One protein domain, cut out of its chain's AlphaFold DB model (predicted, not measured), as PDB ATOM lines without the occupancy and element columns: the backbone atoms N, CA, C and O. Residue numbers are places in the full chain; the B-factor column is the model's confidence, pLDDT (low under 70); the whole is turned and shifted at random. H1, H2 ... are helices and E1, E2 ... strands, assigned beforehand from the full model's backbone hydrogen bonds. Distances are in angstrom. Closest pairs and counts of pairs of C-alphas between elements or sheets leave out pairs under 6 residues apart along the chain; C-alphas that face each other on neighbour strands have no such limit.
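What this domain is: This is residues 29 to 56 and 85 to 154 of the 171 residues of an uncharacterized protein of Pseudomonas putida (UniProt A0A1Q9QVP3). A strongly twisted sheet of six strands makes the core, built on the hairpin of E2 and E3; E1 lies beyond E2, while E6 and E5 sit one after the other along the far side of E3 and E4 beyond E5. The small helices H1 and H2 lie at one end of the long axis, the link of residues 106 to 115 at the other, and H3 with the long loop of residues 125 to 137 off to one side; residues 33 to 38 stick out. The 98 printed residues hold H1, H2, E1, E2, E3, E4, H3, E5 and E6 in that order, and the five neighbour pairs of this branched sheet are antiparallel. The class is mixed, helices and strands, with under half of the residues in named elements. The whole is compact by its radius of gyration of the C-alphas, 14.0 A, yet elongated in outline, 44 by 27 by 26 A.

Where its parts are: Find C-alpha 29 at (23.708, 121.632, 11.566), where H1, residues 29 to 34, begins. H2 is residues 40 to 43, and E1, residues 49 to 53, runs 13.4 A. Past the cut, E2, residues 85 to 93, starts at C-alpha 85 (23.652, 135.273, 20.618) and spans 19.6 A, bending by 67 degrees at residue 89. E3, residues 98 to 105, spans 22.0 A. Next come E4, residues 116 to 118, H3, residues 121 to 124, and E5, residues 138 to 140. E6, residues 145 to 148, ends at C-alpha 148 (30.478, 126.982, 11.970).

How they stand to each other: Begin at E3, which has three neighbours. E2 lies on one side of it, with N 102 and O 89 2.8 A apart, within hydrogen-bond range. On the other side, E6 lies beside residues 98 to 101, N 101 to O 145 2.8 A, and E5 beside residues 102 to 105, N 105 to O 138 2.8 A. E1 pairs with E2, N 50 to O 88 2.8 A, and E4 with E5, N 139 to O 117 2.8 A. H2 only grazes the sheet with residues 40 to 41; the C-alphas of Lys 41 and Val 93, its closest to E2, are 6.9 A apart. H1 and H2 are close but not clearly touching, their closest C-alphas, Leu 32 and Ile 40, 7.3 A apart. H1 and H3 are not on the sheet. In H1 every O i to N i+4 pair is within hydrogen-bond range; H2 and H3 are too short for such a pair, and each has its one O i to N i+3 pair within range.

The domain as a whole: The two C-alphas farthest apart, Ala 37 and Glu 111, are 45.6 A apart. Residues 57 to 84 are not printed, and C-alphas 56 and 85 across the cut are 8.7 A apart. The link from H3 to E5, 13 residues, is long. Mean pLDDT of the printed part is 87.0; look for low confidence at residues 132 to 133, which are under 70.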
ATOM      1  N   TYR A  29      23.053 122.933  11.700       88.25
ATOM      2  CA  TYR A  29      23.708 121.632  11.566       88.25
ATOM      3  C   TYR A  29      22.743 120.446  11.764       88.25
ATOM      4  O   TYR A  29      22.811 119.465  11.021       88.25
ATOM      5  N   GLN A  30      21.807 120.529  12.716       87.25
ATOM      6  CA  GLN A  30      20.831 119.462  12.963       87.25
ATOM      7  C   GLN A  30      19.868 119.317  11.776       87.25
ATOM      8  O   GLN A  30      19.602 118.198  11.330       87.25
ATOM      9  N   THR A  31      19.423 120.434  11.195       84.38
ATOM     10  CA  THR A  31      18.599 120.440   9.976       84.38
ATOM     11  C   THR A  31      19.351 119.852   8.776       84.38
ATOM     12  O   THR A  31      18.803 119.025   8.046       84.38
ATOM     13  N   LEU A  32      20.626 120.211   8.594       85.44
ATOM     14  CA  LEU A  32      21.486 119.657   7.538       85.44
ATOM     15  C   LEU A  32      21.749 118.155   7.722       85.44
ATOM     16  O   LEU A  32      21.885 117.421   6.741       85.44
ATOM     17  N   LYS A  33      21.821 117.683   8.972       86.50
ATOM     18  CA  LYS A  33      21.990 116.260   9.292       86.50
ATOM     19  C   LYS A  33      20.732 115.453   8.967       86.50
ATOM     20  O   LYS A  33      20.873 114.343   8.451       86.50
ATOM     21  N   LYS A  34      19.541 116.005   9.238       85.94
ATOM     22  CA  LYS A  34      18.239 115.409   8.879       85.94
ATOM     23  C   LYS A  34      18.051 115.357   7.357       85.94
ATOM     24  O   LYS A  34      17.687 114.319   6.821       85.94
ATOM     25  N   ASN A  35      18.395 116.438   6.655       82.44
ATOM     26  CA  ASN A  35      18.188 116.585   5.211       82.44
ATOM     27  C   ASN A  35      19.513 116.573   4.433       82.44
ATOM     28  O   ASN A  35      19.897 117.574   3.823       82.44
ATOM     29  N   ARG A  36      20.220 115.433   4.431       79.50
ATOM     30  CA  ARG A  36      21.577 115.323   3.850       79.50
ATOM     31  C   ARG A  36      21.666 115.669   2.360       79.50
ATOM     32  O   ARG A  36      22.716 116.132   1.925       79.50
ATOM     33  N   ALA A  37      20.594 115.441   1.602       81.12
ATOM     34  CA  ALA A  37      20.534 115.719   0.167       81.12
ATOM     35  C   ALA A  37      20.363 117.215  -0.154       81.12
ATOM     36  O   ALA A  37      20.604 117.636  -1.285       81.12
ATOM     37  N   THR A  38      19.956 118.036   0.821       81.56
ATOM     38  CA  THR A  38      19.704 119.459   0.594       81.56
ATOM     39  C   THR A  38      21.009 120.246   0.706       81.56
ATOM     40  O   THR A  38      21.592 120.317   1.790       81.56
ATOM     41  N   PRO A  39      21.482 120.892  -0.376       83.69
ATOM     42  CA  PRO A  39      22.657 121.742  -0.293       83.69
ATOM     43  C   PRO A  39      22.364 122.957   0.592       83.69
ATOM     44  O   PRO A  39      21.321 123.599   0.459       83.69
ATOM     45  N   ILE A  40      23.321 123.328   1.444       85.62
ATOM     46  CA  ILE A  40      23.201 124.469   2.366       85.62
ATOM     47  C   ILE A  40      22.805 125.773   1.656       85.62
ATOM     48  O   ILE A  40      22.006 126.538   2.184       85.62
ATOM     49  N   LYS A  41      23.265 125.971   0.413       84.88
ATOM     50  CA  LYS A  41      22.948 127.136  -0.430       84.88
ATOM     51  C   LYS A  41      21.455 127.258  -0.775       84.88
ATOM     52  O   LYS A  41      21.012 128.311  -1.227       84.88
ATOM     53  N   ARG A  42      20.666 126.187  -0.610       84.44
ATOM     54  CA  ARG A  42      19.199 126.242  -0.725       84.44
ATOM     55  C   ARG A  42      18.532 126.719   0.562       84.44
ATOM     56  O   ARG A  42      17.468 127.312   0.458       84.44
ATOM     57  N   LEU A  43      19.143 126.467   1.720       84.31
ATOM     58  CA  LEU A  43      18.613 126.859   3.029       84.31
ATOM     59  C   LEU A  43      18.984 128.299   3.380       84.31
ATOM     60  O   LEU A  43      18.131 129.064   3.810       84.31
ATOM     61  N   ILE A  44      20.249 128.662   3.180       87.81
ATOM     62  CA  ILE A  44      20.768 129.998   3.460       87.81
ATOM     63  C   ILE A  44      21.526 130.522   2.244       87.81
ATOM     64  O   ILE A  44      22.237 129.781   1.556       87.81
ATOM     65  N   ARG A  45      21.357 131.808   1.962       88.75
ATOM     66  CA  ARG A  45      22.002 132.510   0.851       88.75
ATOM     67  C   ARG A  45      22.637 133.789   1.370       88.75
ATOM     68  O   ARG A  45      22.411 134.195   2.504       88.75
ATOM     69  N   GLN A  46      23.437 134.429   0.528       90.81
ATOM     70  CA  GLN A  46      23.901 135.777   0.816       90.81
ATOM     71  C   GLN A  46      22.698 136.704   1.069       90.81
ATOM     72  O   GLN A  46      21.707 136.645   0.340       90.81
ATOM     73  N   GLY A  47      22.780 137.516   2.120       88.00
ATOM     74  CA  GLY A  47      21.705 138.389   2.588       88.00
ATOM     75  C   GLY A  47      20.713 137.726   3.550       88.00
ATOM     76  O   GLY A  47      19.858 138.419   4.091       88.00
ATOM     77  N   THR A  48      20.796 136.413   3.796       88.94
ATOM     78  CA  THR A  48      19.904 135.747   4.756       88.94
ATOM     79  C   THR A  48      20.231 136.173   6.187       88.94
ATOM     80  O   THR A  48      21.385 136.107   6.604       88.94
ATOM     81  N   LEU A  49      19.207 136.561   6.948       89.62
ATOM     82  CA  LEU A  49      19.317 136.840   8.377       89.62
ATOM     83  C   LEU A  49      19.303 135.542   9.186       89.62
ATOM     84  O   LEU A  49      18.442 134.682   8.993       89.62
ATOM     85  N   VAL A  50      20.255 135.412  10.103       90.31
ATOM     86  CA  VAL A  50      20.431 134.242  10.965       90.31
ATOM     87  C   VAL A  50      20.802 134.671  12.377       90.31
ATOM     88  O   VAL A  50      21.448 135.696  12.574       90.31
ATOM     89  N   GLU A  51      20.428 133.877  13.376       91.38
ATOM     90  CA  GLU A  51      20.962 134.051  14.724       91.38
ATOM     91  C   GLU A  51      22.223 133.210  14.896       91.38
ATOM     92  O   GLU A  51      22.242 132.018  14.580       91.38
ATOM     93  N   VAL A  52      23.275 133.829  15.421       92.88
ATOM     94  CA  VAL A  52      24.580 133.200  15.610       92.88
ATOM     95  C   VAL A  52      24.969 133.279  17.075       92.88
ATOM     96  O   VAL A  52      24.874 134.335  17.702       92.88
ATOM     97  N   ASN A  53      25.403 132.149  17.629       92.19
ATOM     98  CA  ASN A  53      25.972 132.068  18.965       92.19
ATOM     99  C   ASN A  53      27.497 132.224  18.912       92.19
ATOM    100  O   ASN A  53      28.233 131.275  18.609       92.19
ATOM    101  N   PHE A  54      27.968 133.421  19.248       90.62
ATOM    102  CA  PHE A  54      29.395 133.731  19.266       90.62
ATOM    103  C   PHE A  54      30.106 133.233  20.533       90.62
ATOM    104  O   PHE A  54      31.307 132.996  20.515       90.62
ATOM    105  N   GLY A  55      29.360 132.917  21.594       88.44
ATOM    106  CA  GLY A  55      29.911 132.477  22.873       88.44
ATOM    107  C   GLY A  55      29.590 133.455  23.996       88.44
ATOM    108  O   GLY A  55      28.635 134.230  23.916       88.44
ATOM    109  N   PHE A  56      30.360 133.395  25.076       85.44
ATOM    110  CA  PHE A  56      30.183 134.253  26.241       85.44
ATOM    111  C   PHE A  56      31.532 134.744  26.755       85.44
ATOM    112  O   PHE A  56      32.545 134.054  26.659       85.44
ATOM    113  N   ARG A  85      24.491 135.525  21.784       90.19
ATOM    114  CA  ARG A  85      23.652 135.273  20.618       90.19
ATOM    115  C   ARG A  85      23.256 136.599  19.990       90.19
ATOM    116  O   ARG A  85      22.703 137.453  20.684       90.19
ATOM    117  N   ARG A  86      23.535 136.765  18.701       90.44
ATOM    118  CA  ARG A  86      23.212 137.985  17.955       90.44
ATOM    119  C   ARG A  86      22.633 137.655  16.595       90.44
ATOM    120  O   ARG A  86      22.920 136.603  16.026       90.44
ATOM    121  N   LEU A  87      21.831 138.581  16.088       91.75
ATOM    122  CA  LEU A  87      21.412 138.580  14.698       91.75
ATOM    123  C   LEU A  87      22.632 138.856  13.810       91.75
ATOM    124  O   LEU A  87      23.495 139.657  14.168       91.75
ATOM    125  N   ALA A  88      22.715 138.181  12.672       92.88
ATOM    126  CA  ALA A  88      23.770 138.353  11.691       92.88
ATOM    127  C   ALA A  88      23.219 138.157  10.274       92.88
ATOM    128  O   ALA A  88      22.244 137.435  10.066       92.88
ATOM    129  N   VAL A  89      23.861 138.779   9.290       92.75
ATOM    130  CA  VAL A  89      23.568 138.589   7.867       92.75
ATOM    131  C   VAL A  89      24.609 137.651   7.277       92.75
ATOM    132  O   VAL A  89      25.811 137.855   7.441       92.75
ATOM    133  N   VAL A  90      24.165 136.632   6.550       92.94
ATOM    134  CA  VAL A  90      25.051 135.760   5.779       92.94
ATOM    135  C   VAL A  90      25.680 136.565   4.645       92.94
ATOM    136  O   VAL A  90      24.990 137.029   3.741       92.94
ATOM    137  N   VAL A  91      27.001 136.690   4.665       94.31
ATOM    138  CA  VAL A  91      27.772 137.344   3.600       94.31
ATOM    139  C   VAL A  91      28.134 136.328   2.527       94.31
ATOM    140  O   VAL A  91      27.943 136.572   1.338       94.31
ATOM    141  N   LYS A  92      28.609 135.150   2.938       94.12
ATOM    142  CA  LYS A  92      29.030 134.101   2.009       94.12
ATOM    143  C   LYS A  92      28.895 132.724   2.635       94.12
ATOM    144  O   LYS A  92      29.341 132.483   3.750       94.12
ATOM    145  N   VAL A  93      28.349 131.778   1.878       92.56
ATOM    146  CA  VAL A  93      28.400 130.356   2.235       92.56
ATOM    147  C   VAL A  93      29.677 129.771   1.637       92.56
ATOM    148  O   VAL A  93      29.767 129.619   0.416       92.56
ATOM    149  N   ILE A  94      30.669 129.495   2.486       93.12
ATOM    150  CA  ILE A  94      31.987 128.995   2.064       93.12
ATOM    151  C   ILE A  94      31.901 127.492   1.793       93.12
ATOM    152  O   ILE A  94      32.276 127.031   0.717       93.12
ATOM    153  N   SER A  95      31.357 126.735   2.745       90.75
ATOM    154  CA  SER A  95      31.182 125.286   2.639       90.75
ATOM    155  C   SER A  95      29.895 124.838   3.337       90.75
ATOM    156  O   SER A  95      29.099 125.657   3.797       90.75
ATOM    157  N   LYS A  96      29.666 123.522   3.406       87.44
ATOM    158  CA  LYS A  96      28.550 122.942   4.164       87.44
ATOM    159  C   LYS A  96      28.623 123.270   5.659       87.44
ATOM    160  O   LYS A  96      27.584 123.385   6.299       87.44
ATOM    161  N   ASP A  97      29.827 123.423   6.193       91.25
ATOM    162  CA  ASP A  97      30.051 123.559   7.632       91.25
ATOM    163  C   ASP A  97      30.462 124.975   8.032       91.25
ATOM    164  O   ASP A  97      30.432 125.297   9.216       91.25
ATOM    165  N   ILE A  98      30.811 125.820   7.056       94.06
ATOM    166  CA  ILE A  98      31.419 127.131   7.276       94.06
ATOM    167  C   ILE A  98      30.654 128.215   6.515       94.06
ATOM    168  O   ILE A  98      30.471 128.142   5.293       94.06
ATOM    169  N   VAL A  99      30.265 129.261   7.239       94.69
ATOM    170  CA  VAL A  99      29.529 130.415   6.717       94.69
ATOM    171  C   VAL A  99      30.178 131.693   7.228       94.69
ATOM    172  O   VAL A  99      30.467 131.820   8.414       94.69
ATOM    173  N   GLN A 100      30.387 132.653   6.335       96.31
ATOM    174  CA  GLN A 100      30.808 133.999   6.689       96.31
ATOM    175  C   GLN A 100      29.581 134.869   6.948       96.31
ATOM    176  O   GLN A 100      28.652 134.904   6.131       96.31
ATOM    177  N   VAL A 101      29.592 135.576   8.070       95.19
ATOM    178  CA  VAL A 101      28.489 136.407   8.542       95.19
ATOM    179  C   VAL A 101      28.984 137.790   8.958       95.19
ATOM    180  O   VAL A 101      30.132 137.957   9.363       95.19
ATOM    181  N   ALA A 102      28.094 138.770   8.866       95.19
ATOM    182  CA  ALA A 102      28.272 140.111   9.400       95.19
ATOM    183  C   ALA A 102      27.286 140.299  10.572       95.19
ATOM    184  O   ALA A 102      26.081 140.116  10.378       95.19
ATOM    185  N   PRO A 103      27.757 140.595  11.792       94.00
ATOM    186  CA  PRO A 103      26.912 140.726  12.969       94.00
ATOM    187  C   PRO A 103      26.107 142.026  12.942       94.00
ATOM    188  O   PRO A 103      26.532 143.044  12.395       94.00
ATOM    189  N   VAL A 104      24.938 141.988  13.574       91.50
ATOM    190  CA  VAL A 104      24.053 143.139  13.749       91.50
ATOM    191  C   VAL A 104      24.192 143.676  15.170       91.50
ATOM    192  O   VAL A 104      24.221 142.923  16.150       91.50
ATOM    193  N   THR A 105      24.266 144.995  15.286       89.31
ATOM    194  CA  THR A 105      24.310 145.728  16.548       89.31
ATOM    195  C   THR A 105      23.177 146.739  16.622       89.31
ATOM    196  O   THR A 105      22.704 147.226  15.602       89.31
ATOM    197  N   SER A 106      22.772 147.086  17.840       87.69
ATOM    198  CA  SER A 106      21.899 148.233  18.093       87.69
ATOM    199  C   SER A 106      22.659 149.462  18.589       87.69
ATOM    200  O   SER A 106      22.054 150.397  19.105       87.69
ATOM    201  N   ALA A 107      23.992 149.417  18.553       84.81
ATOM    202  CA  ALA A 107      24.822 150.563  18.884       84.81
ATOM    203  C   ALA A 107      24.766 151.599  17.755       84.81
ATOM    204  O   ALA A 107      24.631 151.241  16.579       84.81
ATOM    205  N   SER A 108      24.901 152.870  18.127       81.56
ATOM    206  CA  SER A 108      25.096 153.958  17.175       81.56
ATOM    207  C   SER A 108      26.388 153.719  16.400       81.56
ATOM    208  O   SER A 108      27.443 153.500  16.999       81.56
ATOM    209  N   ILE A 109      26.294 153.756  15.077       82.81
ATOM    210  CA  ILE A 109      27.462 153.751  14.202       82.81
ATOM    211  C   ILE A 109      28.106 155.144  14.288       82.81
ATOM    212  O   ILE A 109      27.392 156.145  14.339       82.81
ATOM    213  N   ALA A 110      29.437 155.220  14.327       82.06
ATOM    214  CA  ALA A 110      30.139 156.496  14.203       82.06
ATOM    215  C   ALA A 110      29.922 157.078  12.795       82.06
ATOM    216  O   ALA A 110      29.989 156.335  11.822       82.06
ATOM    217  N   GLU A 111      29.719 158.390  12.661       77.06
ATOM    218  CA  GLU A 111      29.437 159.026  11.358       77.06
ATOM    219  C   GLU A 111      30.523 158.764  10.294       77.06
ATOM    220  O   GLU A 111      30.255 158.781   9.095       77.06
ATOM    221  N   GLU A 112      31.746 158.470  10.731       85.25
ATOM    222  CA  GLU A 112      32.893 158.179   9.870       85.25
ATOM    223  C   GLU A 112      32.921 156.732   9.335       85.25
ATOM    224  O   GLU A 112      33.657 156.434   8.388       85.25
ATOM    225  N   ASP A 113      32.140 155.815   9.915       82.81
ATOM    226  CA  ASP A 113      32.159 154.400   9.543       82.81
ATOM    227  C   ASP A 113      31.338 154.136   8.273       82.81
ATOM    228  O   ASP A 113      30.116 153.993   8.284       82.81
ATOM    229  N   ARG A 114      32.057 153.997   7.157       85.88
ATOM    230  CA  ARG A 114      31.498 153.680   5.832       85.88
ATOM    231  C   ARG A 114      31.212 152.194   5.617       85.88
ATOM    232  O   ARG A 114      30.759 151.812   4.540       85.88
ATOM    233  N   THR A 115      31.540 151.343   6.585       87.88
ATOM    234  CA  THR A 115      31.403 149.884   6.465       87.88
ATOM    235  C   THR A 115      30.139 149.352   7.126       87.88
ATOM    236  O   THR A 115      29.798 148.182   6.941       87.88
ATOM    237  N   SER A 116      29.421 150.190   7.868       90.12
ATOM    238  CA  SER A 116      28.209 149.789   8.565       90.12
ATOM    239  C   SER A 116      26.952 150.233   7.822       90.12
ATOM    240  O   SER A 116      26.877 151.337   7.293       90.12
ATOM    241  N   PHE A 117      25.945 149.360   7.782       88.88
ATOM    242  CA  PHE A 117      24.713 149.589   7.022       88.88
ATOM    243  C   PHE A 117      23.488 149.446   7.914       88.88
ATOM    244  O   PHE A 117      23.358 148.471   8.652       88.88
ATOM    245  N   LYS A 118      22.551 150.387   7.814       88.31
ATOM    246  CA  LYS A 118      21.286 150.314   8.545       88.31
ATOM    247  C   LYS A 118      20.364 149.274   7.908       88.31
ATOM    248  O   LYS A 118      20.144 149.283   6.698       88.31
ATOM    249  N   ILE A 119      19.812 148.386   8.727       86.75
ATOM    250  CA  ILE A 119      18.793 147.423   8.306       86.75
ATOM    251  C   ILE A 119      17.431 148.117   8.349       86.75
ATOM    252  O   ILE A 119      17.102 148.793   9.325       86.75
ATOM    253  N   SER A 120      16.634 147.950   7.291       85.25
ATOM    254  CA  SER A 120      15.286 148.516   7.235       85.25
ATOM    255  C   SER A 120      14.360 147.867   8.263       85.25
ATOM    256  O   SER A 120      14.378 146.647   8.457       85.25
ATOM    257  N   GLN A 121      13.503 148.683   8.880       82.25
ATOM    258  CA  GLN A 121      12.522 148.207   9.854       82.25
ATOM    259  C   GLN A 121      11.558 147.186   9.228       82.25
ATOM    260  O   GLN A 121      11.308 146.150   9.832       82.25
ATOM    261  N   ASP A 122      11.169 147.374   7.962       82.88
ATOM    262  CA  ASP A 122      10.342 146.425   7.199       82.88
ATOM    263  C   ASP A 122      10.907 144.995   7.170       82.88
ATOM    264  O   ASP A 122      10.168 144.014   7.046       82.88
ATOM    265  N   THR A 123      12.235 144.851   7.238       80.44
ATOM    266  CA  THR A 123      12.888 143.537   7.290       80.44
ATOM    267  C   THR A 123      12.808 142.941   8.695       80.44
ATOM    268  O   THR A 123      12.603 141.734   8.838       80.44
ATOM    269  N   LEU A 124      12.944 143.775   9.727       81.19
ATOM    270  CA  LEU A 124      12.891 143.371  11.135       81.19
ATOM    271  C   LEU A 124      11.469 143.041  11.589       81.19
ATOM    272  O   LEU A 124      11.293 142.131  12.394       81.19
ATOM    273  N   ASP A 125      10.458 143.703  11.030       81.12
ATOM    274  CA  ASP A 125       9.049 143.476  11.363       81.12
ATOM    275  C   ASP A 125       8.572 142.069  10.992       81.12
ATOM    276  O   ASP A 125       7.648 141.524  11.601       81.12
ATOM    277  N   LYS A 126       9.251 141.437  10.028       79.38
ATOM    278  CA  LYS A 126       9.037 140.033   9.650       79.38
ATOM    279  C   LYS A 126       9.606 139.054  10.678       79.38
ATOM    280  O   LYS A 126       9.369 137.853  10.568       79.38
ATOM    281  N   MET A 127      10.371 139.535  11.658       76.88
ATOM    282  CA  MET A 127      10.996 138.725  12.695       76.88
ATOM    283  C   MET A 127      10.302 138.964  14.045       76.88
ATOM    284  O   MET A 127      10.523 140.006  14.666       76.88
ATOM    285  N   PRO A 128       9.548 137.983  14.580       75.50
ATOM    286  CA  PRO A 128       8.774 138.151  15.816       75.50
ATOM    287  C   PRO A 128       9.603 138.629  17.016       75.50
ATOM    288  O   PRO A 128       9.113 139.366  17.860       75.50
ATOM    289  N   ARG A 129      10.880 138.232  17.083       76.19
ATOM    290  CA  ARG A 129      11.789 138.610  18.173       76.19
ATOM    291  C   ARG A 129      12.317 140.048  18.074       76.19
ATOM    292  O   ARG A 129      12.707 140.612  19.091       76.19
ATOM    293  N   TYR A 130      12.389 140.613  16.870       77.31
ATOM    294  CA  TYR A 130      13.061 141.895  16.618       77.31
ATOM    295  C   TYR A 130      12.098 143.025  16.239       77.31
ATOM    296  O   TYR A 130      12.504 144.183  16.292       77.31
ATOM    297  N   LYS A 131      10.835 142.701  15.937       75.81
ATOM    298  CA  LYS A 131       9.772 143.649  15.582       75.81
ATOM    299  C   LYS A 131       9.572 144.760  16.625       75.81
ATOM    300  O   LYS A 131       9.670 145.934  16.296       75.81
ATOM    301  N   ASP A 132       9.383 144.400  17.895       69.12
ATOM    302  CA  ASP A 132       8.960 145.358  18.935       69.12
ATOM    303  C   ASP A 132      10.126 145.946  19.752       69.12
ATOM    304  O   ASP A 132       9.938 146.489  20.839       69.12
ATOM    305  N   ASN A 133      11.366 145.823  19.269       69.38
ATOM    306  CA  ASN A 133      12.538 146.217  20.058       69.38
ATOM    307  C   ASN A 133      12.784 147.739  20.052       69.38
ATOM    308  O   ASN A 133      13.553 148.224  20.878       69.38
ATOM    309  N   GLY A 134      12.180 148.485  19.114       70.56
ATOM    310  CA  GLY A 134      12.286 149.952  19.014       70.56
ATOM    311  C   GLY A 134      13.713 150.489  18.834       70.56
ATOM    312  O   GLY A 134      13.959 151.678  19.010       70.56
ATOM    313  N   LYS A 135      14.670 149.608  18.528       80.88
ATOM    314  CA  LYS A 135      16.093 149.919  18.401       80.88
ATOM    315  C   LYS A 135      16.505 149.840  16.948       80.88
ATOM    316  O   LYS A 135      16.175 148.876  16.257       80.88
ATOM    317  N   GLU A 136      17.304 150.808  16.527       83.75
ATOM    318  CA  GLU A 136      17.968 150.737  15.233       83.75
ATOM    319  C   GLU A 136      18.851 149.490  15.170       83.75
ATOM    320  O   GLU A 136      19.485 149.116  16.158       83.75
ATOM    321  N   SER A 137      18.861 148.824  14.018       88.06
ATOM    322  CA  SER A 137      19.685 147.642  13.786       88.06
ATOM    323  C   SER A 137      20.656 147.923  12.656       88.06
ATOM    324  O   SER A 137      20.265 148.220  11.530       88.06
ATOM    325  N   ASN A 138      21.932 147.811  12.984       90.00
ATOM    326  CA  ASN A 138      23.056 148.216  12.167       90.00
ATOM    327  C   ASN A 138      23.933 146.997  11.891       90.00
ATOM    328  O   ASN A 138      24.374 146.313  12.814       90.00
ATOM    329  N   LEU A 139      24.164 146.704  10.619       91.25
ATOM    330  CA  LEU A 139      25.059 145.654  10.161       91.25
ATOM    331  C   LEU A 139      26.507 146.140  10.229       91.25
ATOM    332  O   LEU A 139      26.811 147.176   9.650       91.25
ATOM    333  N   LEU A 140      27.390 145.374  10.867       91.62
ATOM    334  CA  LEU A 140      28.808 145.708  11.013       91.62
ATOM    335  C   LEU A 140      29.660 144.921  10.006       91.62
ATOM    336  O   LEU A 140      30.074 143.794  10.293       91.62
ATOM    337  N   CYS A 141      29.960 145.488   8.830       90.38
ATOM    338  CA  CYS A 141      30.838 144.806   7.863       90.38
ATOM    339  C   CYS A 141      32.331 144.924   8.207       90.38
ATOM    340  O   CYS A 141      33.137 144.207   7.624       90.38
ATOM    341  N   SER A 142      32.716 145.774   9.160       89.06
ATOM    342  CA  SER A 142      34.074 145.799   9.725       89.06
ATOM    343  C   SER A 142      34.377 144.583  10.610       89.06
ATOM    344  O   SER A 142      35.541 144.238  10.797       89.06
ATOM    345  N   MET A 143      33.346 143.897  11.117       89.69
ATOM    346  CA  MET A 143      33.464 142.748  12.022       89.69
ATOM    347  C   MET A 143      32.965 141.455  11.365       89.69
ATOM    348  O   MET A 143      32.110 140.758  11.909       89.69
ATOM    349  N   LEU A 144      33.464 141.136  10.167       93.38
ATOM    350  CA  LEU A 144      33.123 139.872   9.511       93.38
ATOM    351  C   LEU A 144      33.686 138.687  10.286       93.38
ATOM    352  O   LEU A 144      34.881 138.621  10.561       93.38
ATOM    353  N   GLU A 145      32.838 137.695  10.519       94.25
ATOM    354  CA  GLU A 145      33.243 136.467  11.186       94.25
ATOM    355  C   GLU A 145      32.900 135.241  10.355       94.25
ATOM    356  O   GLU A 145      31.878 135.165   9.673       94.25
ATOM    357  N   THR A 146      33.787 134.255  10.417       95.56
ATOM    358  CA  THR A 146      33.576 132.952   9.798       95.56
ATOM    359  C   THR A 146      33.168 131.974  10.884       95.56
ATOM    360  O   THR A 146      33.956 131.653  11.769       95.56
ATOM    361  N   VAL A 147      31.927 131.503  10.823       95.00
ATOM    362  CA  VAL A 147      31.325 130.679  11.871       95.00
ATOM    363  C   VAL A 147      30.948 129.300  11.350       95.00
ATOM    364  O   VAL A 147      30.612 129.107  10.179       95.00
ATOM    365  N   SER A 148      30.989 128.320  12.253       94.56
ATOM    366  CA  SER A 148      30.478 126.982  11.970       94.56
ATOM    367  C   SER A 148      28.949 126.986  11.908       94.56
ATOM    368  O   SER A 148      28.294 127.661  12.704       94.56
ATOM    369  N   THR A 149      28.357 126.152  11.054       91.69
ATOM    370  CA  THR A 149      26.901 125.911  11.033       91.69
ATOM    371  C   THR A 149      26.348 125.355  12.346       91.69
ATOM    372  O   THR A 149      25.144 125.434  12.580       91.69
ATOM    373  N   GLN A 150      27.205 124.844  13.233       92.38
ATOM    374  CA  GLN A 150      26.832 124.451  14.596       92.38
ATOM    375  C   GLN A 150      26.567 125.647  15.519       92.38
ATOM    376  O   GLN A 150      25.911 125.489  16.540       92.38
ATOM    377  N   ARG A 151      27.059 126.843  15.175       92.19
ATOM    378  CA  ARG A 151      26.804 128.089  15.918       92.19
ATOM    379  C   ARG A 151      25.601 128.858  15.387       92.19
ATOM    380  O   ARG A 151      25.146 129.793  16.039       92.19
ATOM    381  N   ILE A 152      25.106 128.477  14.214       91.81
ATOM    382  CA  ILE A 152      23.964 129.110  13.564       91.81
ATOM    383  C   ILE A 152      22.700 128.415  14.052       91.81
ATOM    384  O   ILE A 152      22.525 127.209  13.853       91.81
ATOM    385  N   LEU A 153      21.814 129.176  14.680       88.50
ATOM    386  CA  LEU A 153      20.494 128.682  15.035       88.50
ATOM    387  C   LEU A 153      19.622 128.607  13.787       88.50
ATOM    388  O   LEU A 153      19.789 129.365  12.825       88.50
ATOM    389  N   ARG A 154      18.670 127.677  13.802       71.50
ATOM    390  CA  ARG A 154      17.629 127.606  12.790       71.50
ATOM    391  C   ARG A 154      16.890 128.941  12.794       71.50
ATOM    392  O   ARG A 154      16.315 129.362  13.790       71.50
TER     393      ARG A 154